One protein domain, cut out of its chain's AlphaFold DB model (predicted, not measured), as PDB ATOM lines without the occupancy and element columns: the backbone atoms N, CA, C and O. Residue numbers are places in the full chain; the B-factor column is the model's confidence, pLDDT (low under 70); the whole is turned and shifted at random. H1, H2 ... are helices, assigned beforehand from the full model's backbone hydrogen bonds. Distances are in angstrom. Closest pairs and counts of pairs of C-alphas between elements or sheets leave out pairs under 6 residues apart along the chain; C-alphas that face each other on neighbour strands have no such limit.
ATOM      1  N   TYR A  63       3.218   0.184  -3.714       95.69
ATOM      2  CA  TYR A  63       2.047   0.155  -4.579       95.69
ATOM      3  C   TYR A  63       2.044   1.320  -5.571       95.69
ATOM      4  O   TYR A  63       1.865   1.101  -6.769       95.69
ATOM      5  N   LEU A  64       2.292   2.550  -5.105       95.44
ATOM      6  CA  LEU A  64       2.360   3.722  -5.979       95.44
ATOM      7  C   LEU A  64       3.499   3.610  -6.999       95.44
ATOM      8  O   LEU A  64       3.284   3.936  -8.166       95.44
ATOM      9  N   ILE A  65       4.665   3.094  -6.601       96.50
ATOM     10  CA  ILE A  65       5.782   2.809  -7.511       96.50
ATOM     11  C   ILE A  65       5.349   1.800  -8.584       96.50
ATOM     12  O   ILE A  65       5.630   2.010  -9.763       96.50
ATOM     13  N   ASN A  66       4.622   0.740  -8.238       95.81
ATOM     14  CA  ASN A  66       4.161  -0.236  -9.229       95.81
ATOM     15  C   ASN A  66       3.094   0.341 -10.172       95.81
ATOM     16  O   ASN A  66       3.189   0.173 -11.389       95.81
ATOM     17  N   VAL A  67       2.115   1.073  -9.637       96.12
ATOM     18  CA  VAL A  67       1.073   1.732 -10.441       96.12
ATOM     19  C   VAL A  67       1.686   2.750 -11.403       96.12
ATOM     20  O   VAL A  67       1.342   2.766 -12.586       96.12
ATOM     21  N   ASN A  68       2.621   3.574 -10.932       97.69
ATOM     22  CA  ASN A  68       3.304   4.557 -11.769       97.69
ATOM     23  C   ASN A  68       4.191   3.896 -12.831       97.69
ATOM     24  O   ASN A  68       4.271   4.413 -13.942       97.69
ATOM     25  N   LYS A  69       4.782   2.728 -12.546       98.12
ATOM     26  CA  LYS A  69       5.551   1.959 -13.532       98.12
ATOM     27  C   LYS A  69       4.661   1.505 -14.687       98.12
ATOM     28  O   LYS A  69       5.024   1.684 -15.847       98.12
ATOM     29  N   ILE A  70       3.482   0.962 -14.375       97.69
ATOM     30  CA  ILE A  70       2.498   0.527 -15.380       97.69
ATOM     31  C   ILE A  70       2.047   1.717 -16.235       97.69
ATOM     32  O   ILE A  70       2.034   1.621 -17.462       97.69
ATOM     33  N   LYS A  71       1.737   2.856 -15.600       98.19
ATOM     34  CA  LYS A  71       1.364   4.089 -16.310       98.19
ATOM     35  C   LYS A  71       2.482   4.588 -17.222       98.19
ATOM     36  O   LYS A  71       2.217   4.851 -18.388       98.19
ATOM     37  N   ALA A  72       3.721   4.648 -16.733       98.38
ATOM     38  CA  ALA A  72       4.876   5.060 -17.529       98.38
ATOM     39  C   ALA A  72       5.036   4.188 -18.783       98.38
ATOM     40  O   ALA A  72       5.139   4.716 -19.885       98.38
ATOM     41  N   VAL A  73       4.974   2.859 -18.635       98.31
ATOM     42  CA  VAL A  73       5.036   1.923 -19.771       98.31
ATOM     43  C   VAL A  73       3.897   2.165 -20.761       98.31
ATOM     44  O   VAL A  73       4.136   2.212 -21.965       98.31
ATOM     45  N   SER A  74       2.667   2.340 -20.272       98.31
ATOM     46  CA  SER A  74       1.510   2.618 -21.128       98.31
ATOM     47  C   SER A  74       1.685   3.920 -21.910       98.31
ATOM     48  O   SER A  74       1.472   3.939 -23.120       98.31
ATOM     49  N   ASN A  75       2.119   4.989 -21.242       98.31
ATOM     50  CA  ASN A  75       2.357   6.292 -21.855       98.31
ATOM     51  C   ASN A  75       3.427   6.206 -22.952       98.31
ATOM     52  O   ASN A  75       3.236   6.725 -24.047       98.31
ATOM     53  N   LEU A  76       4.531   5.501 -22.683       97.50
ATOM     54  CA  LEU A  76       5.603   5.286 -23.657       97.50
ATOM     55  C   LEU A  76       5.115   4.521 -24.889       97.50
ATOM     56  O   LEU A  76       5.454   4.895 -26.008       97.50
ATOM     57  N   LYS A  77       4.286   3.488 -24.705       97.69
ATOM     58  CA  LYS A  77       3.681   2.750 -25.822       97.69
ATOM     59  C   LYS A  77       2.752   3.624 -26.658       97.69
ATOM     60  O   LYS A  77       2.806   3.538 -27.878       97.69
ATOM     61  N   ILE A  78       1.943   4.472 -26.026       97.69
ATOM     62  CA  ILE A  78       1.057   5.407 -26.736       97.69
ATOM     63  C   ILE A  78       1.881   6.387 -27.578       97.69
ATOM     64  O   ILE A  78       1.644   6.496 -28.777       97.69
ATOM     65  N   LEU A  79       2.904   7.014 -26.989       96.81
ATOM     66  CA  LEU A  79       3.792   7.920 -27.722       96.81
ATOM     67  C   LEU A  79       4.507   7.205 -28.878       96.81
ATOM     68  O   LEU A  79       4.588   7.739 -29.978       96.81
ATOM     69  N   ALA A  80       4.979   5.977 -28.667       95.56
ATOM     70  CA  ALA A  80       5.615   5.199 -29.725       95.56
ATOM     71  C   ALA A  80       4.650   4.835 -30.863       95.56
ATOM     72  O   ALA A  80       5.070   4.784 -32.014       95.56
ATOM     73  N   LEU A  81       3.373   4.584 -30.566       94.75
ATOM     74  CA  LEU A  81       2.352   4.344 -31.589       94.75
ATOM     75  C   LEU A  81       2.049   5.609 -32.400       94.75
ATOM     76  O   LEU A  81       1.818   5.514 -33.602       94.75
ATOM     77  N   GLU A  82       2.064   6.774 -31.757       96.00
ATOM     78  CA  GLU A  82       1.741   8.057 -32.386       96.00
ATOM     79  C   GLU A  82       2.908   8.621 -33.213       96.00
ATOM     80  O   GLU A  82       2.711   9.072 -34.339       96.00
ATOM     81  N   TYR A  83       4.132   8.547 -32.687       92.31
ATOM     82  CA  TYR A  83       5.317   9.180 -33.277       92.31
ATOM     83  C   TYR A  83       6.325   8.178 -33.865       92.31
ATOM     84  O   TYR A  83       7.301   8.580 -34.494       92.31
ATOM     85  N   GLY A  84       6.134   6.872 -33.653       87.25
ATOM     86  CA  GLY A  84       7.085   5.819 -34.038       87.25
ATOM     87  C   GLY A  84       8.292   5.679 -33.099       87.25
ATOM     88  O   GLY A  84       9.092   4.752 -33.248       87.25
ATOM     89  N   GLU A  85       8.440   6.588 -32.133       91.12
ATOM     90  CA  GLU A  85       9.545   6.639 -31.180       91.12
ATOM     91  C   GLU A  85       9.182   7.440 -29.920       91.12
ATOM     92  O   GLU A  85       8.172   8.137 -29.870       91.12
ATOM     93  N   VAL A  86      10.026   7.350 -28.889       93.75
ATOM     94  CA  VAL A  86       9.884   8.087 -27.630       93.75
ATOM     95  C   VAL A  86      11.126   8.908 -27.324       93.75
ATOM     96  O   VAL A  86      12.264   8.489 -27.529       93.75
ATOM     97  N   SER A  87      10.932  10.096 -26.775       93.38
ATOM     98  CA  SER A  87      12.026  10.958 -26.343       93.38
ATOM     99  C   SER A  87      11.640  11.671 -25.060       93.38
ATOM    100  O   SER A  87      10.455  11.782 -24.749       93.38
ATOM    101  N   LYS A  88      12.639  12.171 -24.321       93.94
ATOM    102  CA  LYS A  88      12.388  13.041 -23.167       93.94
ATOM    103  C   LYS A  88      11.490  14.214 -23.570       93.94
ATOM    104  O   LYS A  88      10.488  14.462 -22.917       93.94
ATOM    105  N   VAL A  89      11.833  14.874 -24.679       94.50
ATOM    106  CA  VAL A  89      11.111  16.050 -25.177       94.50
ATOM    107  C   VAL A  89       9.657  15.703 -25.479       94.50
ATOM    108  O   VAL A  89       8.784  16.384 -24.967       94.50
ATOM    109  N   LEU A  90       9.399  14.616 -26.217       95.88
ATOM    110  CA  LEU A  90       8.037  14.171 -26.549       95.88
ATOM    111  C   LEU A  90       7.221  13.833 -25.295       95.88
ATOM    112  O   LEU A  90       6.047  14.180 -25.203       95.88
ATOM    113  N   TYR A  91       7.850  13.162 -24.328       96.88
ATOM    114  CA  TYR A  91       7.191  12.780 -23.083       96.88
ATOM    115  C   TYR A  91       6.854  13.998 -22.214       96.88
ATOM    116  O   TYR A  91       5.779  14.053 -21.629       96.88
ATOM    117  N   GLU A  92       7.751  14.978 -22.123       96.19
ATOM    118  CA  GLU A  92       7.532  16.199 -21.336       96.19
ATOM    119  C   GLU A  92       6.595  17.195 -22.033       96.19
ATOM    120  O   GLU A  92       5.867  17.917 -21.353       96.19
ATOM    121  N   SER A  93       6.566  17.222 -23.370       96.19
ATOM    122  CA  SER A  93       5.714  18.127 -24.153       96.19
ATOM    123  C   SER A  93       4.278  17.631 -24.350       96.19
ATOM    124  O   SER A  93       3.463  18.337 -24.942       96.19
ATOM    125  N   SER A  94       3.952  16.415 -23.901       96.25
ATOM    126  CA  SER A  94       2.609  15.838 -24.026       96.25
ATOM    127  C   SER A  94       1.547  16.723 -23.363       96.25
ATOM    128  O   SER A  94       1.751  17.196 -22.240       96.25
ATOM    129  N   THR A  95       0.401  16.900 -24.024       93.19
ATOM    130  CA  THR A  95      -0.750  17.630 -23.474       93.19
ATOM    131  C   THR A  95      -1.999  16.737 -23.508       93.19
ATOM    132  O   THR A  95      -2.407  16.338 -24.598       93.19
ATOM    133  N   PRO A  96      -2.629  16.423 -22.358       94.31
ATOM    134  CA  PRO A  96      -2.242  16.830 -21.002       94.31
ATOM    135  C   PRO A  96      -0.909  16.205 -20.556       94.31
ATOM    136  O   PRO A  96      -0.483  15.187 -21.098       94.31
ATOM    137  N   SER A  97      -0.262  16.808 -19.552       96.25
ATOM    138  CA  SER A  97       1.001  16.295 -19.012       96.25
ATOM    139  C   SER A  97       0.840  14.870 -18.485       96.25
ATOM    140  O   SER A  97      -0.038  14.585 -17.666       96.25
ATOM    141  N   LEU A  98       1.710  13.974 -18.943       97.62
ATOM    142  CA  LEU A  98       1.675  12.567 -18.573       97.62
ATOM    143  C   LEU A  98       2.152  12.347 -17.130       97.62
ATOM    144  O   LEU A  98       3.116  12.952 -16.658       97.62
ATOM    145  N   LEU A  99       1.485  11.421 -16.438       97.00
ATOM    146  CA  LEU A  99       1.890  10.932 -15.121       97.00
ATOM    147  C   LEU A  99       2.284   9.448 -15.204       97.00
ATOM    148  O   LEU A  99       1.543   8.666 -15.805       97.00
ATOM    149  N   PRO A 100       3.387   9.028 -14.556       98.19
ATOM    150  CA  PRO A 100       4.327   9.856 -13.787       98.19
ATOM    151  C   PRO A 100       5.176  10.782 -14.675       98.19
ATOM    152  O   PRO A 100       5.319  10.532 -15.872       98.19
ATOM    153  N   SER A 101       5.745  11.835 -14.078       97.94
ATOM    154  CA  SER A 101       6.658  12.749 -14.774       97.94
ATOM    155  C   SER A 101       7.970  12.060 -15.166       97.94
ATOM    156  O   SER A 101       8.352  11.038 -14.586       97.94
ATOM    157  N   TYR A 102       8.695  12.650 -16.119       96.69
ATOM    158  CA  TYR A 102      10.014  12.169 -16.540       96.69
ATOM    159  C   TYR A 102      11.004  12.057 -15.367       96.69
ATOM    160  O   TYR A 102      11.659  11.027 -15.207       96.69
ATOM    161  N   ASP A 103      11.066  13.075 -14.503       97.75
ATOM    162  CA  ASP A 103      11.964  13.079 -13.339       97.75
ATOM    163  C   ASP A 103      11.655  11.935 -12.369       97.75
ATOM    164  O   ASP A 103      12.563  11.272 -11.862       97.75
ATOM    165  N   TYR A 104      10.368  11.652 -12.147       97.94
ATOM    166  CA  TYR A 104       9.950  10.524 -11.321       97.94
ATOM    167  C   TYR A 104      10.383   9.191 -11.945       97.94
ATOM    168  O   TYR A 104      10.914   8.324 -11.249       97.94
ATOM    169  N   ILE A 105      10.203   9.037 -13.261       98.06
ATOM    170  CA  ILE A 105      10.632   7.843 -13.996       98.06
ATOM    171  C   ILE A 105      12.142   7.634 -13.864       98.06
ATOM    172  O   ILE A 105      12.580   6.534 -13.527       98.06
ATOM    173  N   CYS A 106      12.937   8.684 -14.079       94.31
ATOM    174  CA  CYS A 106      14.393   8.615 -13.958       94.31
ATOM    175  C   CYS A 106      14.822   8.209 -12.551       94.31
ATOM    176  O   CYS A 106      15.683   7.348 -12.400       94.31
ATOM    177  N   LYS A 107      14.191   8.796 -11.530       96.56
ATOM    178  CA  LYS A 107      14.513   8.530 -10.129       96.56
ATOM    179  C   LYS A 107      14.210   7.090  -9.704       96.56
ATOM    180  O   LYS A 107      14.970   6.530  -8.922       96.56
ATOM    181  N   HIS A 108      13.096   6.514 -10.161       97.44
ATOM    182  CA  HIS A 108      12.597   5.237  -9.635       97.44
ATOM    183  C   HIS A 108      12.829   4.030 -10.547       97.44
ATOM    184  O   HIS A 108      12.899   2.908 -10.045       97.44
ATOM    185  N   TYR A 109      12.921   4.227 -11.862       95.62
ATOM    186  CA  TYR A 109      13.015   3.126 -12.828       95.62
ATOM    187  C   TYR A 109      14.253   3.205 -13.713       95.62
ATOM    188  O   TYR A 109      14.717   2.162 -14.159       95.62
ATOM    189  N   GLY A 110      14.754   4.417 -13.964       93.56
ATOM    190  CA  GLY A 110      15.694   4.683 -15.047       93.56
ATOM    191  C   GLY A 110      14.968   4.797 -16.393       93.56
ATOM    192  O   GLY A 110      14.068   4.016 -16.716       93.56
ATOM    193  N   TRP A 111      15.295   5.839 -17.164       93.44
ATOM    194  CA  TRP A 111      14.592   6.141 -18.417       93.44
ATOM    195  C   TRP A 111      14.825   5.065 -19.485       93.44
ATOM    196  O   TRP A 111      13.877   4.586 -20.103       93.44
ATOM    197  N   SER A 112      16.074   4.640 -19.673       88.38
ATOM    198  CA  SER A 112      16.431   3.618 -20.664       88.38
ATOM    199  C   SER A 112      15.818   2.257 -20.322       88.38
ATOM    200  O   SER A 112      15.320   1.548 -21.197       88.38
ATOM    201  N   GLU A 113      15.808   1.908 -19.040       90.00
ATOM    202  CA  GLU A 113      15.267   0.663 -18.509       90.00
ATOM    203  C   GLU A 113      13.755   0.597 -18.708       90.00
ATOM    204  O   GLU A 113      13.243  -0.419 -19.180       90.00
ATOM    205  N   ILE A 114      13.023   1.675 -18.399       95.50
ATOM    206  CA  ILE A 114      11.568   1.675 -18.573       95.50
ATOM    207  C   ILE A 114      11.165   1.661 -20.050       95.50
ATOM    208  O   ILE A 114      10.169   1.029 -20.396       95.50
ATOM    209  N   VAL A 115      11.950   2.299 -20.927       93.31
ATOM    210  CA  VAL A 115      11.736   2.242 -22.379       93.31
ATOM    211  C   VAL A 115      11.981   0.827 -22.902       93.31
ATOM    212  O   VAL A 115      11.179   0.323 -23.685       93.31
ATOM    213  N   CYS A 116      13.021   0.150 -22.410       88.31
ATOM    214  CA  CYS A 116      13.274  -1.258 -22.715       88.31
ATOM    215  C   CYS A 116      12.110  -2.157 -22.261       88.31
ATOM    216  O   CYS A 116      11.616  -2.963 -23.042       88.31
ATOM    217  N   VAL A 117      11.596  -1.969 -21.038       93.88
ATOM    218  CA  VAL A 117      10.410  -2.693 -20.532       93.88
ATOM    219  C   VAL A 117       9.163  -2.409 -21.376       93.88
ATOM    220  O   VAL A 117       8.310  -3.283 -21.538       93.88
ATOM    221  N   ALA A 118       9.034  -1.191 -21.899       95.44
ATOM    222  CA  ALA A 118       7.943  -0.822 -22.787       95.44
ATOM    223  C   ALA A 118       8.096  -1.393 -24.204       95.44
ATOM    224  O   ALA A 118       7.102  -1.405 -24.928       95.44
ATOM    225  N   ASP A 119       9.279  -1.896 -24.565       92.19
ATOM    226  CA  ASP A 119       9.623  -2.401 -25.896       92.19
ATOM    227  C   ASP A 119       9.345  -1.362 -26.997       92.19
ATOM    228  O   ASP A 119       8.667  -1.620 -27.991       92.19
TER     229      ASP A 119
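This is residues 63 to 119 of the 254 residues of an uncharacterized protein of Paenibacillus donghaensis (UniProt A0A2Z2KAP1). One long helix, H1, runs along the length of the domain, and three short helices, H2, H3 and H4, cluster over one side of it, their centres making a triangle. H3 lies by the first part of H1 and H2 by its later part, while the last residues of H4 come in to the middle of H1, the two helices standing about perpendicular. The printed part has 57 residues with four named helices, in the order H1, H2, H3, H4, and no named strand, and its class is all helix. It is compact, with a radius of gyration of the C-alphas of 10.2 A, and rounded in outline, its C-alphas spanning 29 by 23 by 15 A.

H1, residues 63 to 83, touches H2, residues 88 to 92, with its residues 76 to 79 alone. They only just touch, with 3 pairs of C-alphas within 8 A, the closest being those of Leu 79 and Tyr 91, 7.5 A apart. H3, residues 102 to 108, only just touches H1, also with 3 pairs of C-alphas within 8 A, and H1 touches it with residues 65 to 72 alone; the closest C-alphas are those of Ala 72 and Ile 105, 7.3 A apart. H1 and H3 run opposite ways at a steep tilt of 42 degrees. H2 and H3 only just touch, with 3 pairs, the closest C-alphas being those of Glu 92 and Tyr 102 at 6.7 A. H4, residues 111 to 118, touches residues 69 to 77 of H1 alone, with 10 pairs of C-alphas within 8 A. The closest are those of Val 73 and Ala 118, 5.0 A apart, and the lines of H1 and H4 are about perpendicular at 80 degrees. H3 and H4 touch only at the corner by their link, and only just, with 3 pairs; the closest C-alphas are those of Ile 105 and Trp 111, 6.2 A apart, and their lines are about perpendicular at 87 degrees. H2 and H4 are apart. In H1, H2, H3 and H4 every O i to N i+4 pair is within hydrogen-bond range.

H1 begins at C-alpha 63 at (2.047, 0.155, -4.579) and ends at C-alpha 83 at (5.317, 9.180, -33.277), 30.3 A away. H2 measures 6.1 A from first to last C-alpha, H3 10.1 A and H4 10.6 A. H4 ends at C-alpha 118 at (7.943, -0.822, -22.787).

The two C-alphas farthest apart are those of Tyr 63 and Gly 84, 30.4 A. The links H1 to H2 and H3 to H4 are tight, and the link H2 to H3, of 9 residues, is short. The printed part has no cut. The mean pLDDT of the printed part is 95.5, and no printed residue is under 70.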